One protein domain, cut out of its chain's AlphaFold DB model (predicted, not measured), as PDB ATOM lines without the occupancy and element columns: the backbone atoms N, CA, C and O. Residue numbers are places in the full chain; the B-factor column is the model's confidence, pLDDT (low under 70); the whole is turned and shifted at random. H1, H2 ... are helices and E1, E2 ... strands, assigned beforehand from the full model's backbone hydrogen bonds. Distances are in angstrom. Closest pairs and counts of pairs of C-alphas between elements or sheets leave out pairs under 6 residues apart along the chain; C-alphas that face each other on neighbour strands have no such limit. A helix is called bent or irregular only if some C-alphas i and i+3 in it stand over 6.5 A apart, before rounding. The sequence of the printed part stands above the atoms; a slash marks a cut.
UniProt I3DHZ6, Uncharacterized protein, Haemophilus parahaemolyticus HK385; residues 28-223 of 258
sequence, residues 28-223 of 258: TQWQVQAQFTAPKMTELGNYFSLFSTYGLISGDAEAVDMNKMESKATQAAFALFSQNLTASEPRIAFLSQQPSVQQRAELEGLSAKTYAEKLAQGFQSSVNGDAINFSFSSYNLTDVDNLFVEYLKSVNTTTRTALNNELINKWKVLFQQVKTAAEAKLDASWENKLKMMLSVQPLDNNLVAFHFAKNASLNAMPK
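What this domain is: This is residues 28 to 223 of the 258 residues of an uncharacterized protein of Haemophilus parahaemolyticus HK385 (UniProt I3DHZ6). A long rod is built along one 43-residue helix, H7: at one end its first part, with H3 crossing it, covers one face of a four-stranded sheet, and toward the other end H2 and H8 pack beside it. The short helices H4, H5 and H6 cluster near the sheet end, where H4 packs on H7; after H8 the chain folds back to the sheet as its edge strand E4. The printed part has 196 residues, with eight named helices and four named strands in the order E1 H1 H2 H3 H4 H5 H6 E2 E3 H7 H8 E4; the sheet runs E2 E3 E1 E4, antiparallel throughout. The class is mixed, helices and strands; the whole is loose, with a radius of gyration of the C-alphas of 21.3 A and spans of 72 by 32 by 20 A.

Where its parts are: E1, residues 30 to 37, begins at C-alpha 30 (134.362, 140.118, 152.891) and is 23.9 A long. H1 is residues 41 to 44, H2 47 to 58, and H3 66 to 86, 29.9 A long. H4 is residues 88 to 96, H5 99 to 107 and H6 112 to 120. E2, residues 123 to 128, and E3, residues 131 to 138, form a hairpin. H7, residues 141 to 183, is 62.6 A long and ends at C-alpha 183 (84.721, 163.973, 121.688); it is irregular, but only just: C-alphas 145 and 148 are 6.52 A apart. H8 is residues 188 to 198; E4, residues 211 to 220, ends at C-alpha 220 (135.874, 135.886, 152.192).

How they stand to each other: H7 is the hub, touching four helices. With H2 and H8 it makes a bundle, three helices at shallow tilts. H7 and H8 are a helical hairpin at 31 degrees, closest at the C-alphas of Ala 182 and Trp 190, 4.9 A. H2 touches residues 164 to 174 of H7, closest at Tyr 54 and Trp 171, C-alphas 6.7 A apart. H3 and H7 touch at a steep tilt of 46 degrees, closest at the C-alphas of Phe 81 and Thr 159, 5.6 A. Both are on the same face of the twisted sheet, two layers, at heights of 9.4 A and 14.0 A. E3, H7 H8 and E4 form a split strand-helix-strand unit, E1 between its strands, with a right-handed crossover. Within hydrogen-bond range are N 126 and O 133, 2.9 A, between E2 and E3; N 34 and O 134, 2.9 A, between E3 and E1; and N 33 and O 217, 3.1 A, between E1 and E4. H4 touches H6, closest at the C-alphas of Ser 96 and Ala 112, 5.0 A; H5 touches H6, closest at those of Gln 102 and Ala 112, 5.0 A. H1 only just touches H3, with 3 pairs of C-alphas within 8 A, closest at Met 41 and Glu 70, 6.5 A. Every O i to N i+4 pair is within hydrogen-bond range in H2, H3, H4, H5, H6 and H8; in H7 37 of 39 are, and H1 is too short for such a pair.

The domain as a whole: The C-alphas farthest apart, of Lys 185 and Lys 223, are 74.5 A apart. The link from H8 to E4, residues 199 to 210, is long. The printed part has no cut; its mean pLDDT is 93.3, and no printed residue is under 70.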
ATOM      1  N   THR A  28     140.130 139.972 157.754       88.69
ATOM      2  CA  THR A  28     139.439 139.343 156.627       88.69
ATOM      3  C   THR A  28     138.564 140.376 155.925       88.69
ATOM      4  O   THR A  28     137.695 140.981 156.549       88.69
ATOM      5  N   GLN A  29     138.780 140.556 154.625       92.06
ATOM      6  CA  GLN A  29     137.883 141.324 153.771       92.06
ATOM      7  C   GLN A  29     136.784 140.399 153.246       92.06
ATOM      8  O   GLN A  29     137.061 139.311 152.739       92.06
ATOM      9  N   TRP A  30     135.538 140.826 153.379       94.81
ATOM     10  CA  TRP A  30     134.362 140.118 152.891       94.81
ATOM     11  C   TRP A  30     133.887 140.758 151.598       94.81
ATOM     12  O   TRP A  30     133.962 141.977 151.451       94.81
ATOM     13  N   GLN A  31     133.394 139.944 150.670       95.50
ATOM     14  CA  GLN A  31     132.860 140.408 149.401       95.50
ATOM     15  C   GLN A  31     131.561 139.681 149.079       95.50
ATOM     16  O   GLN A  31     131.491 138.453 149.120       95.50
ATOM     17  N   VAL A  32     130.544 140.450 148.706       95.69
ATOM     18  CA  VAL A  32     129.348 139.944 148.035       95.69
ATOM     19  C   VAL A  32     129.405 140.334 146.568       95.69
ATOM     20  O   VAL A  32     129.804 141.447 146.226       95.69
ATOM     21  N   GLN A  33     129.025 139.409 145.696       95.31
ATOM     22  CA  GLN A  33     128.977 139.626 144.254       95.31
ATOM     23  C   GLN A  33     127.703 139.031 143.670       95.31
ATOM     24  O   GLN A  33     127.276 137.957 144.091       95.31
ATOM     25  N   ALA A  34     127.124 139.710 142.686       96.44
ATOM     26  CA  ALA A  34     125.993 139.231 141.903       96.44
ATOM     27  C   ALA A  34     126.171 139.618 140.431       96.44
ATOM     28  O   ALA A  34     126.938 140.529 140.100       96.44
ATOM     29  N   GLN A  35     125.448 138.926 139.552       97.50
ATOM     30  CA  GLN A  35     125.376 139.266 138.135       97.50
ATOM     31  C   GLN A  35     123.928 139.561 137.755       97.50
ATOM     32  O   GLN A  35     123.040 138.753 138.032       97.50
ATOM     33  N   PHE A  36     123.714 140.693 137.092       97.94
ATOM     34  CA  PHE A  36     122.402 141.187 136.697       97.94
ATOM     35  C   PHE A  36     122.257 141.254 135.183       97.94
ATOM     36  O   PHE A  36     123.207 141.621 134.496       97.94
ATOM     37  N   THR A  37     121.067 140.941 134.683       97.88
ATOM     38  CA  THR A  37     120.658 141.102 133.277       97.88
ATOM     39  C   THR A  37     119.294 141.774 133.205       97.88
ATOM     40  O   THR A  37     118.673 142.045 134.240       97.88
ATOM     41  N   ALA A  38     118.803 142.003 131.985       97.75
ATOM     42  CA  ALA A  38     117.450 142.488 131.776       97.75
ATOM     43  C   ALA A  38     116.399 141.620 132.497       97.75
ATOM     44  O   ALA A  38     116.577 140.398 132.575       97.75
ATOM     45  N   PRO A  39     115.346 142.247 133.057       97.75
ATOM     46  CA  PRO A  39     114.275 141.533 133.731       97.75
ATOM     47  C   PRO A  39     113.512 140.650 132.747       97.75
ATOM     48  O   PRO A  39     113.456 140.921 131.548       97.75
ATOM     49  N   LYS A  40     112.874 139.609 133.267       95.88
ATOM     50  CA  LYS A  40     111.868 138.822 132.555       95.88
ATOM     51  C   LYS A  40     110.562 139.606 132.480       95.88
ATOM     52  O   LYS A  40     110.263 140.409 133.363       95.88
ATOM     53  N   MET A  41     109.714 139.303 131.499       93.69
ATOM     54  CA  MET A  41     108.373 139.897 131.394       93.69
ATOM     55  C   MET A  41     107.578 139.823 132.707       93.69
ATOM     56  O   MET A  41     106.961 140.802 133.120       93.69
ATOM     57  N   THR A  42     107.635 138.684 133.406       93.94
ATOM     58  CA  THR A  42     106.937 138.473 134.686       93.94
ATOM     59  C   THR A  42     107.436 139.384 135.807       93.94
ATOM     60  O   THR A  42     106.693 139.662 136.742       93.94
ATOM     61  N   GLU A  43     108.684 139.846 135.727       96.75
ATOM     62  CA  GLU A  43     109.302 140.742 136.710       96.75
ATOM     63  C   GLU A  43     108.898 142.202 136.483       96.75
ATOM     64  O   GLU A  43     108.994 143.009 137.400       96.75
ATOM     65  N   LEU A  44     108.371 142.554 135.306       95.81
ATOM     66  CA  LEU A  44     107.834 143.892 135.053       95.81
ATOM     67  C   LEU A  44     106.470 144.123 135.724       95.81
ATOM     68  O   LEU A  44     106.033 145.267 135.824       95.81
ATOM     69  N   GLY A  45     105.786 143.073 136.186       92.62
ATOM     70  CA  GLY A  45     104.433 143.194 136.729       92.62
ATOM     71  C   GLY A  45     103.466 143.798 135.704       92.62
ATOM     72  O   GLY A  45     103.588 143.580 134.494       92.62
ATOM     73  N   ASN A  46     102.506 144.599 136.165       93.38
ATOM     74  CA  ASN A  46     101.543 145.227 135.258       93.38
ATOM     75  C   ASN A  46     102.095 146.434 134.466       93.38
ATOM     76  O   ASN A  46     101.408 146.934 133.568       93.38
ATOM     77  N   TYR A  47     103.343 146.856 134.720       95.25
ATOM     78  CA  TYR A  47     104.024 147.883 133.926       95.25
ATOM     79  C   TYR A  47     104.054 147.516 132.445       95.25
ATOM     80  O   TYR A  47     103.745 148.351 131.597       95.25
ATOM     81  N   PHE A  48     104.361 146.253 132.127       94.62
ATOM     82  CA  PHE A  48     104.423 145.801 130.740       94.62
ATOM     83  C   PHE A  48     103.066 145.918 130.032       94.62
ATOM     84  O   PHE A  48     102.998 146.349 128.880       94.62
ATOM     85  N   SER A  49     101.972 145.587 130.722       92.25
ATOM     86  CA  SER A  49     100.621 145.712 130.163       92.25
ATOM     87  C   SER A  49     100.293 147.163 129.814       92.25
ATOM     88  O   SER A  49      99.736 147.430 128.748       92.25
ATOM     89  N   LEU A  50     100.644 148.114 130.682       93.56
ATOM     90  CA  LEU A  50     100.397 149.530 130.418       93.56
ATOM     91  C   LEU A  50     101.333 150.074 129.328       93.56
ATOM     92  O   LEU A  50     100.891 150.810 128.450       93.56
ATOM     93  N   PHE A  51     102.605 149.670 129.344       94.50
ATOM     94  CA  PHE A  51     103.605 150.048 128.346       94.50
ATOM     95  C   PHE A  51     103.224 149.569 126.937       94.50
ATOM     96  O   PHE A  51     103.260 150.344 125.981       94.50
ATOM     97  N   SER A  52     102.803 148.310 126.806       93.00
ATOM     98  CA  SER A  52     102.356 147.735 125.531       93.00
ATOM     99  C   SER A  52     101.069 148.382 125.022       93.00
ATOM    100  O   SER A  52     100.992 148.759 123.852       93.00
ATOM    101  N   THR A  53     100.097 148.612 125.911       92.81
ATOM    102  CA  THR A  53      98.858 149.326 125.563       92.81
ATOM    103  C   THR A  53      99.150 150.753 125.102       92.81
ATOM    104  O   THR A  53      98.581 151.215 124.114       92.81
ATOM    105  N   TYR A  54     100.071 151.449 125.773       93.88
ATOM    106  CA  TYR A  54     100.524 152.769 125.348       93.88
ATOM    107  C   TYR A  54     101.117 152.728 123.934       93.88
ATOM    108  O   TYR A  54     100.715 153.529 123.086       93.88
ATOM    109  N   GLY A  55     102.025 151.786 123.656       92.94
ATOM    110  CA  GLY A  55     102.618 151.607 122.327       92.94
ATOM    111  C   GLY A  55     101.557 151.404 121.244       92.94
ATOM    112  O   GLY A  55     101.558 152.101 120.231       92.94
ATOM    113  N   LEU A  56     100.583 150.527 121.501       92.69
ATOM    114  CA  LEU A  56      99.493 150.243 120.567       92.69
ATOM    115  C   LEU A  56      98.657 151.496 120.252       92.69
ATOM    116  O   LEU A  56      98.357 151.784 119.095       92.69
ATOM    117  N   ILE A  57      98.275 152.255 121.279       92.38
ATOM    118  CA  ILE A  57      97.358 153.396 121.129       92.38
ATOM    119  C   ILE A  57      98.061 154.605 120.502       92.38
ATOM    120  O   ILE A  57      97.457 155.311 119.684       92.38
ATOM    121  N   SER A  58      99.333 154.811 120.856       91.69
ATOM    122  CA  SER A  58     100.194 155.858 120.293       91.69
ATOM    123  C   SER A  58     100.622 155.596 118.846       91.69
ATOM    124  O   SER A  58     101.085 156.522 118.185       91.69
ATOM    125  N   GLY A  59     100.416 154.380 118.329       87.75
ATOM    126  CA  GLY A  59     100.771 154.015 116.958       87.75
ATOM    127  C   GLY A  59     102.250 153.678 116.776       87.75
ATOM    128  O   GLY A  59     102.786 153.884 115.689       87.75
ATOM    129  N   ASP A  60     102.916 153.176 117.820       88.12
ATOM    130  CA  ASP A  60     104.268 152.627 117.704       88.12
ATOM    131  C   ASP A  60     104.256 151.445 116.717       88.12
ATOM    132  O   ASP A  60     103.511 150.479 116.889       88.12
ATOM    133  N   ALA A  61     105.077 151.529 115.666       85.25
ATOM    134  CA  ALA A  61     105.141 150.531 114.598       85.25
ATOM    135  C   ALA A  61     105.528 149.134 115.112       85.25
ATOM    136  O   ALA A  61     105.192 148.127 114.491       85.25
ATOM    137  N   GLU A  62     106.217 149.065 116.253       85.94
ATOM    138  CA  GLU A  62     106.634 147.811 116.880       85.94
ATOM    139  C   GLU A  62     105.577 147.238 117.831       85.94
ATOM    140  O   GLU A  62     105.689 146.080 118.227       85.94
ATOM    141  N   ALA A  63     104.521 147.992 118.166       86.06
ATOM    142  CA  ALA A  63     103.530 147.584 119.165       86.06
ATOM    143  C   ALA A  63     102.682 146.369 118.774       86.06
ATOM    144  O   ALA A  63     102.041 145.763 119.632       86.06
ATOM    145  N   VAL A  64     102.677 146.004 117.490       86.31
ATOM    146  CA  VAL A  64     102.003 144.800 116.984       86.31
ATOM    147  C   VAL A  64     102.798 143.516 117.246       86.31
ATOM    148  O   VAL A  64     102.230 142.429 117.188       86.31
ATOM    149  N   ASP A  65     104.096 143.626 117.549       91.75
ATOM    150  CA  ASP A  65     104.978 142.501 117.855       91.75
ATOM    151  C   ASP A  65     105.271 142.468 119.360       91.75
ATOM    152  O   ASP A  65     106.049 143.260 119.900       91.75
ATOM    153  N   MET A  66     104.634 141.524 120.051       88.38
ATOM    154  CA  MET A  66     104.739 141.396 121.503       88.38
ATOM    155  C   MET A  66     106.170 141.102 121.966       88.38
ATOM    156  O   MET A  66     106.576 141.618 123.005       88.38
ATOM    157  N   ASN A  67     106.957 140.358 121.180       92.00
ATOM    158  CA  ASN A  67     108.341 140.031 121.529       92.00
ATOM    159  C   ASN A  67     109.232 141.275 121.440       92.00
ATOM    160  O   ASN A  67     110.088 141.497 122.297       92.00
ATOM    161  N   LYS A  68     109.012 142.129 120.431       93.56
ATOM    162  CA  LYS A  68     109.721 143.414 120.327       93.56
ATOM    163  C   LYS A  68     109.338 144.360 121.455       93.56
ATOM    164  O   LYS A  68     110.220 144.978 122.047       93.56
ATOM    165  N   MET A  69     108.054 144.433 121.801       93.62
ATOM    166  CA  MET A  69     107.596 145.252 122.925       93.62
ATOM    167  C   MET A  69     108.157 144.770 124.260       93.62
ATOM    168  O   MET A  69     108.572 145.596 125.074       93.62
ATOM    169  N   GLU A  70     108.205 143.456 124.484       94.31
ATOM    170  CA  GLU A  70     108.839 142.869 125.667       94.31
ATOM    171  C   GLU A  70     110.322 143.232 125.720       94.31
ATOM    172  O   GLU A  70     110.793 143.768 126.725       94.31
ATOM    173  N   SER A  71     111.049 143.025 124.621       94.75
ATOM    174  CA  SER A  71     112.469 143.370 124.532       94.75
ATOM    175  C   SER A  71     112.704 144.854 124.819       94.75
ATOM    176  O   SER A  71     113.604 145.207 125.576       94.75
ATOM    177  N   LYS A  72     111.871 145.741 124.272       94.88
ATOM    178  CA  LYS A  72     111.963 147.190 124.485       94.88
ATOM    179  C   LYS A  72     111.717 147.570 125.945       94.88
ATOM    180  O   LYS A  72     112.478 148.353 126.509       94.88
ATOM    181  N   ALA A  73     110.687 146.999 126.567       95.75
ATOM    182  CA  ALA A  73     110.344 147.272 127.960       95.75
ATOM    183  C   ALA A  73     111.420 146.759 128.929       95.75
ATOM    184  O   ALA A  73     111.845 147.482 129.830       95.75
ATOM    185  N   THR A  74     111.890 145.527 128.724       97.25
ATOM    186  CA  THR A  74     112.909 144.894 129.575       97.25
ATOM    187  C   THR A  74     114.264 145.589 129.435       97.25
ATOM    188  O   THR A  74     114.893 145.901 130.446       97.25
ATOM    189  N   GLN A  75     114.687 145.941 128.215       95.94
ATOM    190  CA  GLN A  75     115.925 146.694 127.990       95.94
ATOM    191  C   GLN A  75     115.862 148.108 128.569       95.94
ATOM    192  O   GLN A  75     116.817 148.533 129.214       95.94
ATOM    193  N   ALA A  76     114.751 148.831 128.395       95.50
ATOM    194  CA  ALA A  76     114.592 150.164 128.975       95.50
ATOM    195  C   ALA A  76     114.655 150.121 130.510       95.50
ATOM    196  O   ALA A  76     115.362 150.923 131.127       95.50
ATOM    197  N   ALA A  77     113.974 149.147 131.125       97.69
ATOM    198  CA  ALA A  77     114.012 148.958 132.569       97.69
ATOM    199  C   ALA A  77     115.433 148.651 133.060       97.69
ATOM    200  O   ALA A  77     115.917 149.278 134.008       97.69
ATOM    201  N   PHE A  78     116.129 147.747 132.371       98.06
ATOM    202  CA  PHE A  78     117.482 147.353 132.737       98.06
ATOM    203  C   PHE A  78     118.515 148.452 132.520       98.06
ATOM    204  O   PHE A  78     119.410 148.614 133.345       98.06
ATOM    205  N   ALA A  79     118.397 149.235 131.447       96.75
ATOM    206  CA  ALA A  79     119.288 150.355 131.173       96.75
ATOM    207  C   ALA A  79     119.220 151.395 132.300       96.75
ATOM    208  O   ALA A  79     120.255 151.814 132.822       96.75
ATOM    209  N   LEU A  80     118.009 151.748 132.743       97.25
ATOM    210  CA  LEU A  80     117.834 152.696 133.841       97.25
ATOM    211  C   LEU A  80     118.277 152.111 135.191       97.25
ATOM    212  O   LEU A  80     118.917 152.800 135.986       97.25
ATOM    213  N   PHE A  81     118.007 150.825 135.440       98.00
ATOM    214  CA  PHE A  81     118.549 150.121 136.604       98.00
ATOM    215  C   PHE A  81     120.077 150.158 136.631       98.00
ATOM    216  O   PHE A  81     120.663 150.536 137.641       98.00
ATOM    217  N   SER A  82     120.714 149.831 135.513       96.56
ATOM    218  CA  SER A  82     122.167 149.807 135.346       96.56
ATOM    219  C   SER A  82     122.798 151.172 135.605       96.56
ATOM    220  O   SER A  82     123.810 151.278 136.305       96.56
ATOM    221  N   GLN A  83     122.170 152.230 135.089       95.62
ATOM    222  CA  GLN A  83     122.584 153.606 135.334       95.62
ATOM    223  C   GLN A  83     122.516 153.948 136.829       95.62
ATOM    224  O   GLN A  83     123.492 154.441 137.394       95.62
ATOM    225  N   ASN A  84     121.401 153.634 137.492       96.38
ATOM    226  CA  ASN A  84     121.214 153.931 138.914       96.38
ATOM    227  C   ASN A  84     122.116 153.079 139.826       96.38
ATOM    228  O   ASN A  84     122.595 153.571 140.847       96.38
ATOM    229  N   LEU A  85     122.380 151.823 139.451       96.31
ATOM    230  CA  LEU A  85     123.231 150.886 140.192       96.31
ATOM    231  C   LEU A  85     124.709 151.300 140.184       96.31
ATOM    232  O   LEU A  85     125.441 151.058 141.147       96.31
ATOM    233  N   THR A  86     125.176 151.873 139.074       93.69
ATOM    234  CA  THR A  86     126.592 152.231 138.880       93.69
ATOM    235  C   THR A  86     126.893 153.679 139.262       93.69
ATOM    236  O   THR A  86     128.047 154.007 139.535       93.69
ATOM    237  N   ALA A  87     125.874 154.532 139.398       94.19
ATOM    238  CA  ALA A  87     126.040 155.918 139.818       94.19
ATOM    239  C   ALA A  87     126.694 156.042 141.211       94.19
ATOM    240  O   ALA A  87     126.322 155.360 142.169       94.19
ATOM    241  N   SER A  88     127.686 156.931 141.326       92.75
ATOM    242  CA  SER A  88     128.446 157.132 142.570       92.75
ATOM    243  C   SER A  88     127.673 157.966 143.596       92.75
ATOM    244  O   SER A  88     127.440 157.517 144.715       92.75
ATOM    245  N   GLU A  89     127.196 159.150 143.206       94.25
ATOM    246  CA  GLU A  89     126.506 160.081 144.112       94.25
ATOM    247  C   GLU A  89     125.252 159.476 144.780       94.25
ATOM    248  O   GLU A  89     125.167 159.509 146.010       94.25
ATOM    249  N   PRO A  90     124.314 158.827 144.054       94.31
ATOM    250  CA  PRO A  90     123.156 158.183 144.683       94.31
ATOM    251  C   PRO A  90     123.537 157.085 145.681       94.31
ATOM    252  O   PRO A  90     122.858 156.898 146.689       94.31
ATOM    253  N   ARG A  91     124.640 156.370 145.429       96.06
ATOM    254  CA  ARG A  91     125.169 155.349 146.339       96.06
ATOM    255  C   ARG A  91     125.687 155.974 147.624       96.06
ATOM    256  O   ARG A  91     125.328 155.511 148.700       96.06
ATOM    257  N   ILE A  92     126.492 157.029 147.525       96.81
ATOM    258  CA  ILE A  92     127.021 157.747 148.693       96.81
ATOM    259  C   ILE A  92     125.869 158.325 149.516       96.81
ATOM    260  O   ILE A  92     125.831 158.145 150.733       96.81
ATOM    261  N   ALA A  93     124.893 158.950 148.852       96.31
ATOM    262  CA  ALA A  93     123.695 159.468 149.499       96.31
ATOM    263  C   ALA A  93     122.944 158.362 150.255       96.31
ATOM    264  O   ALA A  93     122.691 158.515 151.450       96.31
ATOM    265  N   PHE A  94     122.673 157.226 149.601       96.38
ATOM    266  CA  PHE A  94     122.034 156.067 150.223       96.38
ATOM    267  C   PHE A  94     122.809 155.567 151.448       96.38
ATOM    268  O   PHE A  94     122.213 155.378 152.508       96.38
ATOM    269  N   LEU A  95     124.125 155.376 151.314       95.94
ATOM    270  CA  LEU A  95     124.984 154.863 152.381       95.94
ATOM    271  C   LEU A  95     125.005 155.816 153.582       95.94
ATOM    272  O   LEU A  95     124.858 155.362 154.710       95.94
ATOM    273  N   SER A  96     125.108 157.129 153.357       96.25
ATOM    274  CA  SER A  96     125.134 158.129 154.438       96.25
ATOM    275  C   SER A  96     123.840 158.192 155.265       96.25
ATOM    276  O   SER A  96     123.846 158.669 156.400       96.25
ATOM    277  N   GLN A  97     122.733 157.693 154.712       95.50
ATOM    278  CA  GLN A  97     121.436 157.624 155.386       95.50
ATOM    279  C   GLN A  97     121.241 156.325 156.179       95.50
ATOM    280  O   GLN A  97     120.265 156.212 156.918       95.50
ATOM    281  N   GLN A  98     122.140 155.344 156.048       93.88
ATOM    282  CA  GLN A  98     121.997 154.073 156.754       93.88
ATOM    283  C   GLN A  98     122.355 154.227 158.237       93.88
ATOM    284  O   GLN A  98     123.448 154.716 158.545       93.88
ATOM    285  N   PRO A  99     121.508 153.748 159.171       92.12
ATOM    286  CA  PRO A  99     121.787 153.844 160.605       92.12
ATOM    287  C   PRO A  99     123.133 153.223 161.001       92.12
ATOM    288  O   PRO A  99     123.888 153.803 161.779       92.12
ATOM    289  N   SER A 100     123.478 152.074 160.409       89.56
ATOM    290  CA  SER A 100     124.751 151.384 160.658       89.56
ATOM    291  C   SER A 100     125.970 152.185 160.194       89.56
ATOM    292  O   SER A 100     127.033 152.096 160.806       89.56
ATOM    293  N   VAL A 101     125.824 152.983 159.134       92.31
ATOM    294  CA  VAL A 101     126.875 153.864 158.614       92.31
ATOM    295  C   VAL A 101     127.031 155.094 159.503       92.31
ATOM    296  O   VAL A 101     128.156 155.445 159.852       92.31
ATOM    297  N   GLN A 102     125.926 155.715 159.919       93.94
ATOM    298  CA  GLN A 102     125.946 156.891 160.796       93.94
ATOM    299  C   GLN A 102     126.605 156.581 162.141       93.94
ATOM    300  O   GLN A 102     127.547 157.264 162.534       93.94
ATOM    301  N   GLN A 103     126.196 155.484 162.785       92.12
ATOM    302  CA  GLN A 103     126.761 155.060 164.066       92.12
ATOM    303  C   GLN A 103     128.278 154.828 163.983       92.12
ATOM    304  O   GLN A 103     129.020 155.137 164.912       92.12
ATOM    305  N   ARG A 104     128.776 154.287 162.869       89.94
ATOM    306  CA  ARG A 104     130.215 154.042 162.697       89.94
ATOM    307  C   ARG A 104     130.999 155.278 162.323       89.94
ATOM    308  O   ARG A 104     132.141 155.406 162.753       89.94
ATOM    309  N   ALA A 105     130.395 156.174 161.552       93.81
ATOM    310  CA  ALA A 105     130.981 157.473 161.291       93.81
ATOM    311  C   ALA A 105     131.249 158.204 162.616       93.81
ATOM    312  O   ALA A 105     132.362 158.677 162.824       93.81
ATOM    313  N   GLU A 106     130.293 158.178 163.552       94.00
ATOM    314  CA  GLU A 106     130.459 158.737 164.900       94.00
ATOM    315  C   GLU A 106     131.602 158.072 165.682       94.00
ATOM    316  O   GLU A 106     132.430 158.771 166.265       94.00
ATOM    317  N   LEU A 107     131.704 156.736 165.647       92.31
ATOM    318  CA  LEU A 107     132.792 155.997 166.307       92.31
ATOM    319  C   LEU A 107     134.180 156.312 165.726       92.31
ATOM    320  O   LEU A 107     135.165 156.301 166.463       92.31
ATOM    321  N   GLU A 108     134.273 156.590 164.423       92.12
ATOM    322  CA  GLU A 108     135.518 156.999 163.756       92.12
ATOM    323  C   GLU A 108     135.759 158.523 163.809       92.12
ATOM    324  O   GLU A 108     136.769 158.997 163.288       92.12
ATOM    325  N   GLY A 109     134.863 159.305 164.425       95.06
ATOM    326  CA  GLY A 109     134.955 160.769 164.462       95.06
ATOM    327  C   GLY A 109     134.812 161.431 163.083       95.06
ATOM    328  O   GLY A 109     135.330 162.525 162.859       95.06
ATOM    329  N   LEU A 110     134.142 160.762 162.143       94.88
ATOM    330  CA  LEU A 110     133.917 161.206 160.769       94.88
ATOM    331  C   LEU A 110     132.469 161.664 160.564       94.88
ATOM    332  O   LEU A 110     131.548 161.248 161.263       94.88
ATOM    333  N   SER A 111     132.240 162.480 159.531       95.88
ATOM    334  CA  SER A 111     130.872 162.726 159.062       95.88
ATOM    335  C   SER A 111     130.304 161.472 158.382       95.88
ATOM    336  O   SER A 111     131.041 160.724 157.730       95.88
ATOM    337  N   ALA A 112     128.983 161.271 158.461       95.00
ATOM    338  CA  ALA A 112     128.313 160.155 157.783       95.00
ATOM    339  C   ALA A 112     128.593 160.135 156.270       95.00
ATOM    340  O   ALA A 112     128.775 159.068 155.688       95.00
ATOM    341  N   LYS A 113     128.694 161.315 155.639       95.50
ATOM    342  CA  LYS A 113     129.050 161.445 154.221       95.50
ATOM    343  C   LYS A 113     130.478 160.965 153.948       95.50
ATOM    344  O   LYS A 113     130.681 160.159 153.050       95.50
ATOM    345  N   THR A 114     131.451 161.396 154.751       96.06
ATOM    346  CA  THR A 114     132.861 160.994 154.600       96.06
ATOM    347  C   THR A 114     133.044 159.489 154.792       96.06
ATOM    348  O   THR A 114     133.771 158.842 154.039       96.06
ATOM    349  N   TYR A 115     132.357 158.899 155.775       94.69
ATOM    350  CA  TYR A 115     132.384 157.449 155.963       94.69
ATOM    351  C   TYR A 115     131.716 156.712 154.792       94.69
ATOM    352  O   TYR A 115     132.248 155.716 154.300       94.69
ATOM    353  N   ALA A 116     130.584 157.219 154.297       95.62
ATOM    354  CA  ALA A 116     129.899 156.668 153.133       95.62
ATOM    355  C   ALA A 116     130.757 156.720 151.859       95.62
ATOM    356  O   ALA A 116     130.765 155.754 151.104       95.62
ATOM    357  N   GLU A 117     131.518 157.795 151.634       95.81
ATOM    358  CA  GLU A 117     132.479 157.910 150.526       95.81
ATOM    359  C   GLU A 117     133.580 156.845 150.617       95.81
ATOM    360  O   GLU A 117     133.877 156.177 149.626       95.81
ATOM    361  N   LYS A 118     134.147 156.631 151.812       93.25
ATOM    362  CA  LYS A 118     135.126 155.561 152.071       93.25
ATOM    363  C   LYS A 118     134.527 154.182 151.785       93.25
ATOM    364  O   LYS A 118     135.167 153.355 151.143       93.25
ATOM    365  N   LEU A 119     133.292 153.942 152.218       93.06
ATOM    366  CA  LEU A 119     132.599 152.672 152.009       93.06
ATOM    367  C   LEU A 119     132.212 152.447 150.538       93.06
ATOM    368  O   LEU A 119     132.291 151.325 150.039       93.06
ATOM    369  N   ALA A 120     131.850 153.514 149.821       94.62
ATOM    370  CA  ALA A 120     131.500 153.477 148.405       94.62
ATOM    371  C   ALA A 120     132.653 152.962 147.525       94.62
ATOM    372  O   ALA A 120     132.390 152.307 146.520       94.62
ATOM    373  N   GLN A 121     133.914 153.173 147.928       93.50
ATOM    374  CA  GLN A 121     135.098 152.635 147.236       93.50
ATOM    375  C   GLN A 121     135.148 151.101 147.229       93.50
ATOM    376  O   GLN A 121     135.791 150.503 146.368       93.50
ATOM    377  N   GLY A 122     134.464 150.454 148.177       93.19
ATOM    378  CA  GLY A 122     134.341 149.002 148.229       93.19
ATOM    379  C   GLY A 122     133.429 148.428 147.145       93.19
ATOM    380  O   GLY A 122     133.446 147.214 146.928       93.19
ATOM    381  N   PHE A 123     132.630 149.264 146.474       95.06
ATOM    382  CA  PHE A 123     131.766 148.831 145.386       95.06
ATOM    383  C   PHE A 123     132.493 148.841 144.047       95.06
ATOM    384  O   PHE A 123     133.168 149.801 143.689       95.06
ATOM    385  N   GLN A 124     132.284 147.785 143.268       94.81
ATOM    386  CA  GLN A 124     132.846 147.654 141.931       94.81
ATOM    387  C   GLN A 124     131.791 147.132 140.968       94.81
ATOM    388  O   GLN A 124     130.981 146.269 141.317       94.81
ATOM    389  N   SER A 125     131.832 147.634 139.740       94.62
ATOM    390  CA  SER A 125     130.966 147.194 138.652       94.62
ATOM    391  C   SER A 125     131.785 146.916 137.402       94.62
ATOM    392  O   SER A 125     132.662 147.707 137.054       94.62
ATOM    393  N   SER A 126     131.456 145.842 136.693       94.19
ATOM    394  CA  SER A 126     131.971 145.572 135.353       94.19
ATOM    395  C   SER A 126     130.850 145.100 134.433       94.19
ATOM    396  O   SER A 126     129.954 144.364 134.846       94.19
ATOM    397  N   VAL A 127     130.898 145.535 133.177       90.50
ATOM    398  CA  VAL A 127     129.935 145.143 132.143       90.50
ATOM    399  C   VAL A 127     130.547 144.014 131.320       90.50
ATOM    400  O   VAL A 127     131.695 144.114 130.889       90.50
ATOM    401  N   ASN A 128     129.801 142.929 131.127       87.12
ATOM    402  CA  ASN A 128     130.193 141.795 130.296       87.12
ATOM    403  C   ASN A 128     129.023 141.408 129.381       87.12
ATOM    404  O   ASN A 128     128.084 140.744 129.825       87.12
ATOM    405  N   GLY A 129     129.076 141.855 128.124       86.75
ATOM    406  CA  GLY A 129     127.934 141.784 127.212       86.75
ATOM    407  C   GLY A 129     126.739 142.548 127.784       86.75
ATOM    408  O   GLY A 129     126.900 143.664 128.271       86.75
ATOM    409  N   ASP A 130     125.572 141.907 127.800       88.44
ATOM    410  CA  ASP A 130     124.322 142.475 128.333       88.44
ATOM    411  C   ASP A 130     124.161 142.295 129.853       88.44
ATOM    412  O   ASP A 130     123.082 142.511 130.407       88.44
ATOM    413  N   ALA A 131     125.217 141.856 130.546       95.00
ATOM    414  CA  ALA A 131     125.197 141.604 131.978       95.00
ATOM    415  C   ALA A 131     126.107 142.564 132.751       95.00
ATOM    416  O   ALA A 131     127.214 142.892 132.318       95.00
ATOM    417  N   ILE A 132     125.685 142.935 133.958       96.69
ATOM    418  CA  ILE A 132     126.487 143.711 134.907       96.69
ATOM    419  C   ILE A 132     126.894 142.815 136.062       96.69
ATOM    420  O   ILE A 132     126.047 142.294 136.784       96.69
ATOM    421  N   ASN A 133     128.200 142.661 136.262       96.62
ATOM    422  CA  ASN A 133     128.739 142.118 137.499       96.62
ATOM    423  C   ASN A 133     128.888 143.263 138.484       96.62
ATOM    424  O   ASN A 133     129.492 144.291 138.176       96.62
ATOM    425  N   PHE A 134     128.347 143.074 139.674       96.38
ATOM    426  CA  PHE A 134     128.352 144.084 140.708       96.38
ATOM    427  C   PHE A 134     128.783 143.443 142.013       96.38
ATOM    428  O   PHE A 134     128.276 142.388 142.397       96.38
ATOM    429  N   SER A 135     129.740 144.068 142.684       95.44
ATOM    430  CA  SER A 135     130.262 143.568 143.945       95.44
ATOM    431  C   SER A 135     130.422 144.681 144.959       95.44
ATOM    432  O   SER A 135     130.572 145.852 144.607       95.44
ATOM    433  N   PHE A 136     130.387 144.290 146.223       95.88
ATOM    434  CA  PHE A 136     130.686 145.150 147.350       95.88
ATOM    435  C   PHE A 136     131.616 144.412 148.296       95.88
ATOM    436  O   PHE A 136     131.349 143.268 148.667       95.88
ATOM    437  N   SER A 137     132.709 145.069 148.670       94.88
ATOM    438  CA  SER A 137     133.684 144.546 149.611       94.88
ATOM    439  C   SER A 137     133.855 145.469 150.812       94.88
ATOM    440  O   SER A 137     133.914 146.690 150.673       94.88
ATOM    441  N   SER A 138     133.939 144.881 152.002       92.75
ATOM    442  CA  SER A 138     134.200 145.591 153.254       92.75
ATOM    443  C   SER A 138     134.925 144.669 154.232       92.75
ATOM    444  O   SER A 138     134.807 143.446 154.177       92.75
ATOM    445  N   TYR A 139     135.673 145.256 155.161       89.56
ATOM    446  CA  TYR A 139     136.261 144.528 156.287       89.56
ATOM    447  C   TYR A 139     135.230 144.169 157.364       89.56
ATOM    448  O   TYR A 139     135.539 143.439 158.303       89.56
ATOM    449  N   ASN A 140     133.997 144.662 157.237       87.00
ATOM    450  CA  ASN A 140     132.918 144.369 158.159       87.00
ATOM    451  C   ASN A 140     131.852 143.484 157.500       87.00
ATOM    452  O   ASN A 140     131.168 143.906 156.571       87.00
ATOM    453  N   LEU A 141     131.686 142.269 158.022       85.56
ATOM    454  CA  LEU A 141     130.723 141.290 157.514       85.56
ATOM    455  C   LEU A 141     129.277 141.813 157.528       85.56
ATOM    456  O   LEU A 141     128.553 141.631 156.557       85.56
ATOM    457  N   THR A 142     128.874 142.501 158.600       81.88
ATOM    458  CA  THR A 142     127.516 143.041 158.762       81.88
ATOM    459  C   THR A 142     127.180 144.106 157.718       81.88
ATOM    460  O   THR A 142     126.019 144.228 157.330       81.88
ATOM    461  N   ASP A 143     128.177 144.860 157.244       83.38
ATOM    462  CA  ASP A 143     127.978 145.808 156.142       83.38
ATOM    463  C   ASP A 143     127.684 145.077 154.847       83.38
ATOM    464  O   ASP A 143     126.739 145.424 154.144       83.38
ATOM    465  N   VAL A 144     128.505 144.077 154.525       86.12
ATOM    466  CA  VAL A 144     128.404 143.344 153.262       86.12
ATOM    467  C   VAL A 144     127.074 142.596 153.175       86.12
ATOM    468  O   VAL A 144     126.434 142.631 152.125       86.12
ATOM    469  N   ASP A 145     126.644 141.990 154.281       82.06
ATOM    470  CA  ASP A 145     125.409 141.209 154.363       82.06
ATOM    471  C   ASP A 145     124.152 142.075 154.148       82.06
ATOM    472  O   ASP A 145     123.272 141.732 153.359       82.06
ATOM    473  N   ASN A 146     124.098 143.258 154.771       87.50
ATOM    474  CA  ASN A 146     122.893 144.094 154.755       87.50
ATOM    475  C   ASN A 146     122.904 145.178 153.670       87.50
ATOM    476  O   ASN A 146     121.919 145.356 152.948       87.50
ATOM    477  N   LEU A 147     124.003 145.926 153.536       92.19
ATOM    478  CA  LEU A 147     124.025 147.138 152.709       92.19
ATOM    479  C   LEU A 147     123.914 146.830 151.223       92.19
ATOM    480  O   LEU A 147     123.357 147.632 150.480       92.19
ATOM    481  N   PHE A 148     124.415 145.676 150.782       92.75
ATOM    482  CA  PHE A 148     124.304 145.278 149.384       92.75
ATOM    483  C   PHE A 148     122.845 145.065 148.976       92.75
ATOM    484  O   PHE A 148     122.388 145.646 147.995       92.75
ATOM    485  N   VAL A 149     122.099 144.276 149.754       91.38
ATOM    486  CA  VAL A 149     120.691 143.978 149.473       91.38
ATOM    487  C   VAL A 149     119.832 145.235 149.594       91.38
ATOM    488  O   VAL A 149     119.012 145.501 148.714       91.38
ATOM    489  N   GLU A 150     120.038 146.037 150.639       94.38
ATOM    490  CA  GLU A 150     119.300 147.292 150.820       94.38
ATOM    491  C   GLU A 150     119.608 148.309 149.713       94.38
ATOM    492  O   GLU A 150     118.701 148.976 149.210       94.38
ATOM    493  N   TYR A 151     120.857 148.372 149.242       95.50
ATOM    494  CA  TYR A 151     121.204 149.217 148.103       95.50
ATOM    495  C   TYR A 151     120.492 148.759 146.826       95.50
ATOM    496  O   TYR A 151     119.906 149.587 146.130       95.50
ATOM    497  N   LEU A 152     120.448 147.453 146.541       95.38
ATOM    498  CA  LEU A 152     119.705 146.926 145.389       95.38
ATOM    499  C   LEU A 152     118.208 147.248 145.465       95.38
ATOM    500  O   LEU A 152     117.616 147.651 144.461       95.38
ATOM    501  N   LYS A 153     117.592 147.122 146.648       95.25
ATOM    502  CA  LYS A 153     116.188 147.509 146.869       95.25
ATOM    503  C   LYS A 153     115.968 148.999 146.609       95.25
ATOM    504  O   LYS A 153     114.988 149.366 145.956       95.25
ATOM    505  N   SER A 154     116.872 149.849 147.093       96.50
ATOM    506  CA  SER A 154     116.832 151.299 146.885       96.50
ATOM    507  C   SER A 154     116.955 151.666 145.402       96.50
ATOM    508  O   SER A 154     116.129 152.415 144.869       96.50
ATOM    509  N   VAL A 155     117.918 151.064 144.700       97.69
ATOM    510  CA  VAL A 155     118.115 151.241 143.255       97.69
ATOM    511  C   VAL A 155     116.874 150.792 142.486       97.69
ATOM    512  O   VAL A 155     116.358 151.556 141.673       97.69
ATOM    513  N   ASN A 156     116.327 149.607 142.775       97.44
ATOM    514  CA  ASN A 156     115.110 149.129 142.116       97.44
ATOM    515  C   ASN A 156     113.911 150.046 142.378       97.44
ATOM    516  O   ASN A 156     113.153 150.348 141.463       97.44
ATOM    517  N   THR A 157     113.751 150.525 143.612       96.44
ATOM    518  CA  THR A 157     112.674 151.455 143.979       96.44
ATOM    519  C   THR A 157     112.792 152.771 143.216       96.44
ATOM    520  O   THR A 157     111.794 153.269 142.690       96.44
ATOM    521  N   THR A 158     114.007 153.306 143.107       96.50
ATOM    522  CA  THR A 158     114.300 154.529 142.348       96.50
ATOM    523  C   THR A 158     113.985 154.334 140.866       96.50
ATOM    524  O   THR A 158     113.240 155.123 140.282       96.50
ATOM    525  N   THR A 159     114.465 153.240 140.273       97.56
ATOM    526  CA  THR A 159     114.210 152.893 138.871       97.56
ATOM    527  C   THR A 159     112.724 152.693 138.593       97.56
ATOM    528  O   THR A 159     112.190 153.303 137.670       97.56
ATOM    529  N   ARG A 160     112.024 151.907 139.418       96.56
ATOM    530  CA  ARG A 160     110.576 151.691 139.300       96.56
ATOM    531  C   ARG A 160     109.809 153.001 139.350       96.56
ATOM    532  O   ARG A 160     108.937 153.230 138.522       96.56
ATOM    533  N   THR A 161     110.139 153.865 140.304       95.88
ATOM    534  CA  THR A 161     109.475 155.164 140.451       95.88
ATOM    535  C   THR A 161     109.670 156.023 139.204       95.88
ATOM    536  O   THR A 161     108.707 156.601 138.707       95.88
ATOM    537  N   ALA A 162     110.887 156.067 138.661       96.44
ATOM    538  CA  ALA A 162     111.182 156.807 137.440       96.44
ATOM    539  C   ALA A 162     110.412 156.260 136.221       96.44
ATOM    540  O   ALA A 162     109.716 157.029 135.558       96.44
ATOM    541  N   LEU A 163     110.454 154.942 135.981       96.75
ATOM    542  CA  LEU A 163     109.743 154.294 134.868       96.75
ATOM    543  C   LEU A 163     108.227 154.489 134.961       96.75
ATOM    544  O   LEU A 163     107.583 154.842 133.972       96.75
ATOM    545  N   ASN A 164     107.657 154.281 136.151       95.38
ATOM    546  CA  ASN A 164     106.227 154.442 136.381       95.38
ATOM    547  C   ASN A 164     105.803 155.897 136.161       95.38
ATOM    548  O   ASN A 164     104.822 156.143 135.466       95.38
ATOM    549  N   ASN A 165     106.552 156.867 136.694       95.06
ATOM    550  CA  ASN A 165     106.246 158.285 136.517       95.06
ATOM    551  C   ASN A 165     106.327 158.713 135.050       95.06
ATOM    552  O   ASN A 165     105.454 159.440 134.574       95.06
ATOM    553  N   GLU A 166     107.342 158.250 134.320       95.38
ATOM    554  CA  GLU A 166     107.465 158.523 132.891       95.38
ATOM    555  C   GLU A 166     106.264 157.965 132.115       95.38
ATOM    556  O   GLU A 166     105.638 158.693 131.338       95.38
ATOM    557  N   LEU A 167     105.897 156.705 132.362       94.88
ATOM    558  CA  LEU A 167     104.767 156.062 131.695       94.88
ATOM    559  C   LEU A 167     103.436 156.732 132.056       94.88
ATOM    560  O   LEU A 167     102.633 156.993 131.165       94.88
ATOM    561  N   ILE A 168     103.219 157.088 133.326       94.06
ATOM    562  CA  ILE A 168     102.037 157.840 133.776       94.06
ATOM    563  C   ILE A 168     101.945 159.186 133.054       94.06
ATOM    564  O   ILE A 168     100.864 159.577 132.611       94.06
ATOM    565  N   ASN A 169     103.058 159.907 132.920       95.38
ATOM    566  CA  ASN A 169     103.070 161.204 132.249       95.38
ATOM    567  C   ASN A 169     102.748 161.064 130.756       95.38
ATOM    568  O   ASN A 169     101.872 161.772 130.255       95.38
ATOM    569  N   LYS A 170     103.379 160.107 130.066       94.88
ATOM    570  CA  LYS A 170     103.071 159.789 128.663       94.88
ATOM    571  C   LYS A 170     101.608 159.375 128.485       94.88
ATOM    572  O   LYS A 170     100.936 159.850 127.572       94.88
ATOM    573  N   TRP A 171     101.099 158.551 129.397       94.44
ATOM    574  CA  TRP A 171      99.716 158.090 129.398       94.44
ATOM    575  C   TRP A 171      98.719 159.238 129.540       94.44
ATOM    576  O   TRP A 171      97.769 159.313 128.769       94.44
ATOM    577  N   LYS A 172      98.947 160.170 130.476       94.00
ATOM    578  CA  LYS A 172      98.087 161.350 130.672       94.00
ATOM    579  C   LYS A 172      98.008 162.217 129.417       94.00
ATOM    580  O   LYS A 172      96.917 162.633 129.033       94.00
ATOM    581  N   VAL A 173      99.151 162.472 128.777       96.12
ATOM    582  CA  VAL A 173      99.212 163.261 127.538       96.12
ATOM    583  C   VAL A 173      98.441 162.564 126.419       96.12
ATOM    584  O   VAL A 173      97.572 163.180 125.802       96.12
ATOM    585  N   LEU A 174      98.699 161.271 126.198       95.38
ATOM    586  CA  LEU A 174      98.012 160.489 125.170       95.38
ATOM    587  C   LEU A 174      96.505 160.395 125.438       95.38
ATOM    588  O   LEU A 174      95.706 160.544 124.519       95.38
ATOM    589  N   PHE A 175      96.109 160.210 126.698       95.38
ATOM    590  CA  PHE A 175      94.706 160.125 127.090       95.38
ATOM    591  C   PHE A 175      93.958 161.403 126.739       95.38
ATOM    592  O   PHE A 175      92.871 161.340 126.171       95.38
ATOM    593  N   GLN A 176      94.552 162.566 127.017       95.62
ATOM    594  CA  GLN A 176      93.932 163.839 126.676       95.62
ATOM    595  C   GLN A 176      93.793 164.016 125.157       95.62
ATOM    596  O   GLN A 176      92.751 164.478 124.700       95.62
ATOM    597  N   GLN A 177      94.798 163.612 124.375       94.12
ATOM    598  CA  GLN A 177      94.735 163.658 122.910       94.12
ATOM    599  C   GLN A 177      93.623 162.754 122.359       94.12
ATOM    600  O   GLN A 177      92.796 163.203 121.566       94.12
ATOM    601  N   VAL A 178      93.569 161.501 122.821       94.94
ATOM    602  CA  VAL A 178      92.559 160.515 122.410       94.94
ATOM    603  C   VAL A 178      91.157 160.964 122.820       94.94
ATOM    604  O   VAL A 178      90.233 160.881 122.014       94.94
ATOM    605  N   LYS A 179      90.994 161.482 124.041       94.62
ATOM    606  CA  LYS A 179      89.717 162.000 124.538       94.62
ATOM    607  C   LYS A 179      89.212 163.157 123.679       94.62
ATOM    608  O   LYS A 179      88.081 163.097 123.210       94.62
ATOM    609  N   THR A 180      90.050 164.163 123.421       93.94
ATOM    610  CA  THR A 180      89.675 165.311 122.582       93.94
ATOM    611  C   THR A 180      89.274 164.867 121.171       93.94
ATOM    612  O   THR A 180      88.271 165.338 120.638       93.94
ATOM    613  N   ALA A 181      90.016 163.934 120.566       92.56
ATOM    614  CA  ALA A 181      89.705 163.405 119.238       92.56
ATOM    615  C   ALA A 181      88.387 162.604 119.201       92.56
ATOM    616  O   ALA A 181      87.605 162.746 118.258       92.56
ATOM    617  N   ALA A 182      88.119 161.801 120.236       92.44
ATOM    618  CA  ALA A 182      86.878 161.041 120.374       92.44
ATOM    619  C   ALA A 182      85.661 161.960 120.591       92.44
ATOM    620  O   ALA A 182      84.632 161.781 119.944       92.44
ATOM    621  N   GLU A 183      85.782 162.983 121.442       92.50
ATOM    622  CA  GLU A 183      84.721 163.973 121.688       92.50
ATOM    623  C   GLU A 183      84.403 164.805 120.437       92.50
ATOM    624  O   GLU A 183      83.239 165.114 120.174       92.50
ATOM    625  N   ALA A 184      85.419 165.102 119.621       93.06
ATOM    626  CA  ALA A 184      85.263 165.756 118.323       93.06
ATOM    627  C   ALA A 184      84.678 164.839 117.229       93.06
ATOM    628  O   ALA A 184      84.441 165.308 116.116       93.06
ATOM    629  N   LYS A 185      84.437 163.551 117.528       88.12
ATOM    630  CA  LYS A 185      83.897 162.539 116.601       88.12
ATOM    631  C   LYS A 185      84.665 162.463 115.277       88.12
ATOM    632  O   LYS A 185      84.059 162.287 114.221       88.12
ATOM    633  N   LEU A 186      85.993 162.603 115.336       84.81
ATOM    634  CA  LEU A 186      86.839 162.599 114.138       84.81
ATOM    635  C   LEU A 186      86.729 161.272 113.373       84.81
ATOM    636  O   LEU A 186      86.583 161.282 112.155       84.81
ATOM    637  N   ASP A 187      86.759 160.148 114.096       91.31
ATOM    638  CA  ASP A 187      86.475 158.809 113.575       91.31
ATOM    639  C   ASP A 187      86.171 157.812 114.720       91.31
ATOM    640  O   ASP A 187      86.481 158.063 115.888       91.31
ATOM    641  N   ALA A 188      85.579 156.659 114.385       87.62
ATOM    642  CA  ALA A 188      85.198 155.622 115.356       87.62
ATOM    643  C   ALA A 188      86.391 154.894 116.015       87.62
ATOM    644  O   ALA A 188      86.246 154.272 117.070       87.62
ATOM    645  N   SER A 189      87.587 154.956 115.424       90.12
ATOM    646  CA  SER A 189      88.802 154.380 116.008       90.12
ATOM    647  C   SER A 189      89.240 155.133 117.267       90.12
ATOM    648  O   SER A 189      89.735 154.493 118.196       90.12
ATOM    649  N   TRP A 190      88.989 156.446 117.368       91.81
ATOM    650  CA  TRP A 190      89.282 157.218 118.585       91.81
ATOM    651  C   TRP A 190      88.420 156.800 119.774       91.81
ATOM    652  O   TRP A 190      88.935 156.693 120.887       91.81
ATOM    653  N   GLU A 191      87.142 156.486 119.552       91.31
ATOM    654  CA  GLU A 191      86.275 155.943 120.604       91.31
ATOM    655  C   GLU A 191      86.769 154.574 121.089       91.31
ATOM    656  O   GLU A 191      86.788 154.301 122.292       91.31
ATOM    657  N   ASN A 192      87.216 153.719 120.163       90.94
ATOM    658  CA  ASN A 192      87.781 152.413 120.502       90.94
ATOM    659  C   ASN A 192      89.090 152.557 121.289       90.94
ATOM    660  O   ASN A 192      89.246 151.914 122.327       90.94
ATOM    661  N   LYS A 193      89.991 153.455 120.868       93.00
ATOM    662  CA  LYS A 193      91.211 153.792 121.617       93.00
ATOM    663  C   LYS A 193      90.881 154.297 123.021       93.00
ATOM    664  O   LYS A 193      91.482 153.826 123.982       93.00
ATOM    665  N   LEU A 194      89.896 155.186 123.168       93.06
ATOM    666  CA  LEU A 194      89.478 155.705 124.472       93.06
ATOM    667  C   LEU A 194      88.967 154.587 125.393       93.06
ATOM    668  O   LEU A 194      89.376 154.520 126.551       93.06
ATOM    669  N   LYS A 195      88.131 153.672 124.884       92.56
ATOM    670  CA  LYS A 195      87.656 152.502 125.648       92.56
ATOM    671  C   LYS A 195      88.811 151.612 126.105       92.56
ATOM    672  O   LYS A 195      88.823 151.191 127.259       92.56
ATOM    673  N   MET A 196      89.802 151.376 125.241       91.19
ATOM    674  CA  MET A 196      91.009 150.633 125.616       91.19
ATOM    675  C   MET A 196      91.780 151.347 126.730       91.19
ATOM    676  O   MET A 196      92.145 150.709 127.716       91.19
ATOM    677  N   MET A 197      91.955 152.670 126.638       92.81
ATOM    678  CA  MET A 197      92.624 153.436 127.695       92.81
ATOM    679  C   MET A 197      91.876 153.403 129.031       92.81
ATOM    680  O   MET A 197      92.501 153.393 130.082       92.81
ATOM    681  N   LEU A 198      90.545 153.369 129.020       90.25
ATOM    682  CA  LEU A 198      89.749 153.287 130.249       90.25
ATOM    683  C   LEU A 198      89.779 151.894 130.897       90.25
ATOM    684  O   LEU A 198      89.425 151.763 132.065       90.25
ATOM    685  N   SER A 199      90.200 150.863 130.159       89.25
ATOM    686  CA  SER A 199      90.241 149.474 130.639       89.25
ATOM    687  C   SER A 199      91.541 149.081 131.349       89.25
ATOM    688  O   SER A 199      91.619 147.992 131.920       89.25
ATOM    689  N   VAL A 200      92.570 149.938 131.321       88.81
ATOM    690  CA  VAL A 200      93.868 149.620 131.932       88.81
ATOM    691  C   VAL A 200      93.808 149.690 133.455       88.81
ATOM    692  O   VAL A 200      93.103 150.511 134.040       88.81
ATOM    693  N   GLN A 201      94.597 148.842 134.109       86.00
ATOM    694  CA  GLN A 201      94.718 148.841 135.563       86.00
ATOM    695  C   GLN A 201      95.754 149.877 136.035       86.00
ATOM    696  O   GLN A 201      96.724 150.143 135.317       86.00
ATOM    697  N   PRO A 202      95.596 150.450 137.244       85.25
ATOM    698  CA  PRO A 202      96.630 151.271 137.868       85.25
ATOM    699  C   PRO A 202      97.934 150.490 138.028       85.25
ATOM    700  O   PRO A 202      97.895 149.303 138.345       85.25
ATOM    701  N   LEU A 203      99.079 151.156 137.859       90.25
ATOM    702  CA  LEU A 203     100.387 150.527 138.043       90.25
ATOM    703  C   LEU A 203     100.530 149.942 139.453       90.25
ATOM    704  O   LEU A 203     100.205 150.594 140.447       90.25
ATOM    705  N   ASP A 204     101.023 148.712 139.512       86.44
ATOM    706  CA  ASP A 204     101.373 148.029 140.743       86.44
ATOM    707  C   ASP A 204     102.785 148.427 141.210       86.44
ATOM    708  O   ASP A 204     103.539 149.136 140.535       86.44
ATOM    709  N   ASN A 205     103.144 147.974 142.409       85.69
ATOM    710  CA  ASN A 205     104.479 148.165 142.971       85.69
ATOM    711  C   ASN A 205     105.369 146.925 142.784       85.69
ATOM    712  O   ASN A 205     106.332 146.756 143.530       85.69
ATOM    713  N   ASN A 206     105.085 146.061 141.807       90.94
ATOM    714  CA  ASN A 206     105.771 144.776 141.650       90.94
ATOM    715  C   ASN A 206     106.916 144.801 140.634       90.94
ATOM    716  O   ASN A 206     107.672 143.837 140.587       90.94
ATOM    717  N   LEU A 207     107.083 145.880 139.860       95.88
ATOM    718  CA  LEU A 207     108.177 145.976 138.892       95.88
ATOM    719  C   LEU A 207     109.553 145.806 139.562       95.88
ATOM    720  O   LEU A 207     109.950 146.569 140.455       95.88
ATOM    721  N   VAL A 208     110.293 144.824 139.062       97.44
ATOM    722  CA  VAL A 208     111.709 144.581 139.307       97.44
ATOM    723  C   VAL A 208     112.446 144.815 137.993       97.44
ATOM    724  O   VAL A 208     112.192 144.162 136.986       97.44
ATOM    725  N   ALA A 209     113.349 145.790 137.987       97.75
ATOM    726  CA  ALA A 209     114.006 146.294 136.782       97.75
ATOM    727  C   ALA A 209     115.254 145.489 136.366       97.75
ATOM    728  O   ALA A 209     116.043 145.946 135.540       97.75
ATOM    729  N   PHE A 210     115.463 144.317 136.961       97.69
ATOM    730  CA  PHE A 210     116.617 143.459 136.724       97.69
ATOM    731  C   PHE A 210     116.274 141.993 137.001       97.69
ATOM    732  O   PHE A 210     115.360 141.697 137.765       97.69
ATOM    733  N   HIS A 211     117.079 141.092 136.443       97.62
ATOM    734  CA  HIS A 211     117.070 139.668 136.762       97.62
ATOM    735  C   HIS A 211     118.425 139.238 137.336       97.62
ATOM    736  O   HIS A 211     119.470 139.711 136.886       97.62
ATOM    737  N   PHE A 212     118.436 138.308 138.294       96.62
ATOM    738  CA  PHE A 212     119.673 137.666 138.746       96.62
ATOM    739  C   PHE A 212     120.121 136.612 137.727       96.62
ATOM    740  O   PHE A 212     119.619 135.492 137.723       96.62
ATOM    741  N   ALA A 213     121.120 136.936 136.905       95.44
ATOM    742  CA  ALA A 213     121.823 135.937 136.097       95.44
ATOM    743  C   ALA A 213     122.708 135.033 136.971       95.44
ATOM    744  O   ALA A 213     122.858 133.842 136.701       95.44
ATOM    745  N   LYS A 214     123.266 135.597 138.051       95.12
ATOM    746  CA  LYS A 214     123.889 134.855 139.154       95.12
ATOM    747  C   LYS A 214     123.472 135.481 140.476       95.12
ATOM    748  O   LYS A 214     123.636 136.689 140.661       95.12
ATOM    749  N   ASN A 215     122.967 134.646 141.381       92.56
ATOM    750  CA  ASN A 215     122.562 135.064 142.722       92.56
ATOM    751  C   ASN A 215     123.731 135.674 143.499       92.56
ATOM    752  O   ASN A 215     124.896 135.354 143.255       92.56
ATOM    753  N   ALA A 216     123.390 136.526 144.464       92.25
ATOM    754  CA  ALA A 216     124.365 137.096 145.376       92.25
ATOM    755  C   ALA A 216     125.089 135.984 146.152       92.25
ATOM    756  O   ALA A 216     124.454 135.139 146.781       92.25
ATOM    757  N   SER A 217     126.420 135.994 146.111       92.19
ATOM    758  CA  SER A 217     127.264 135.078 146.881       92.19
ATOM    759  C   SER A 217     128.209 135.864 147.777       92.19
ATOM    760  O   SER A 217     128.971 136.691 147.270       92.19
ATOM    761  N   LEU A 218     128.171 135.583 149.076       92.69
ATOM    762  CA  LEU A 218     129.037 136.173 150.092       92.69
ATOM    763  C   LEU A 218     130.239 135.260 150.342       92.69
ATOM    764  O   LEU A 218     130.068 134.113 150.746       92.69
ATOM    765  N   ASN A 219     131.447 135.770 150.119       92.56
ATOM    766  CA  ASN A 219     132.688 135.023 150.301       92.56
ATOM    767  C   ASN A 219     133.749 135.884 150.997       92.56
ATOM    768  O   ASN A 219     133.787 137.105 150.845       92.56
ATOM    769  N   ALA A 220     134.649 135.240 151.739       91.25
ATOM    770  CA  ALA A 220     135.874 135.886 152.192       91.25
ATOM    771  C   ALA A 220     136.830 136.053 151.000       91.25
ATOM    772  O   ALA A 220     137.074 135.096 150.259       91.25
ATOM    773  N   MET A 221     137.385 137.250 150.816       88.50
ATOM    774  CA  MET A 221     138.387 137.481 149.779       88.50
ATOM    775  C   MET A 221     139.685 136.733 150.124       88.50
ATOM    776  O   MET A 221     140.096 136.719 151.291       88.50
ATOM    777  N   PRO A 222     140.361 136.122 149.133       86.94
ATOM    778  CA  PRO A 222     141.646 135.473 149.358       86.94
ATOM    779  C   PRO A 222     142.661 136.450 149.953       86.94
ATOM    780  O   PRO A 222     142.840 137.558 149.444       86.94
ATOM    781  N   LYS A 223     143.363 136.033 151.014       86.44
ATOM    782  CA  LYS A 223     144.409 136.878 151.594       86.44
ATOM    783  C   LYS A 223     145.587 137.013 150.617       86.44
ATOM    784  O   LYS A 223     146.000 136.015 150.018       86.44
TER     785      LYS A 223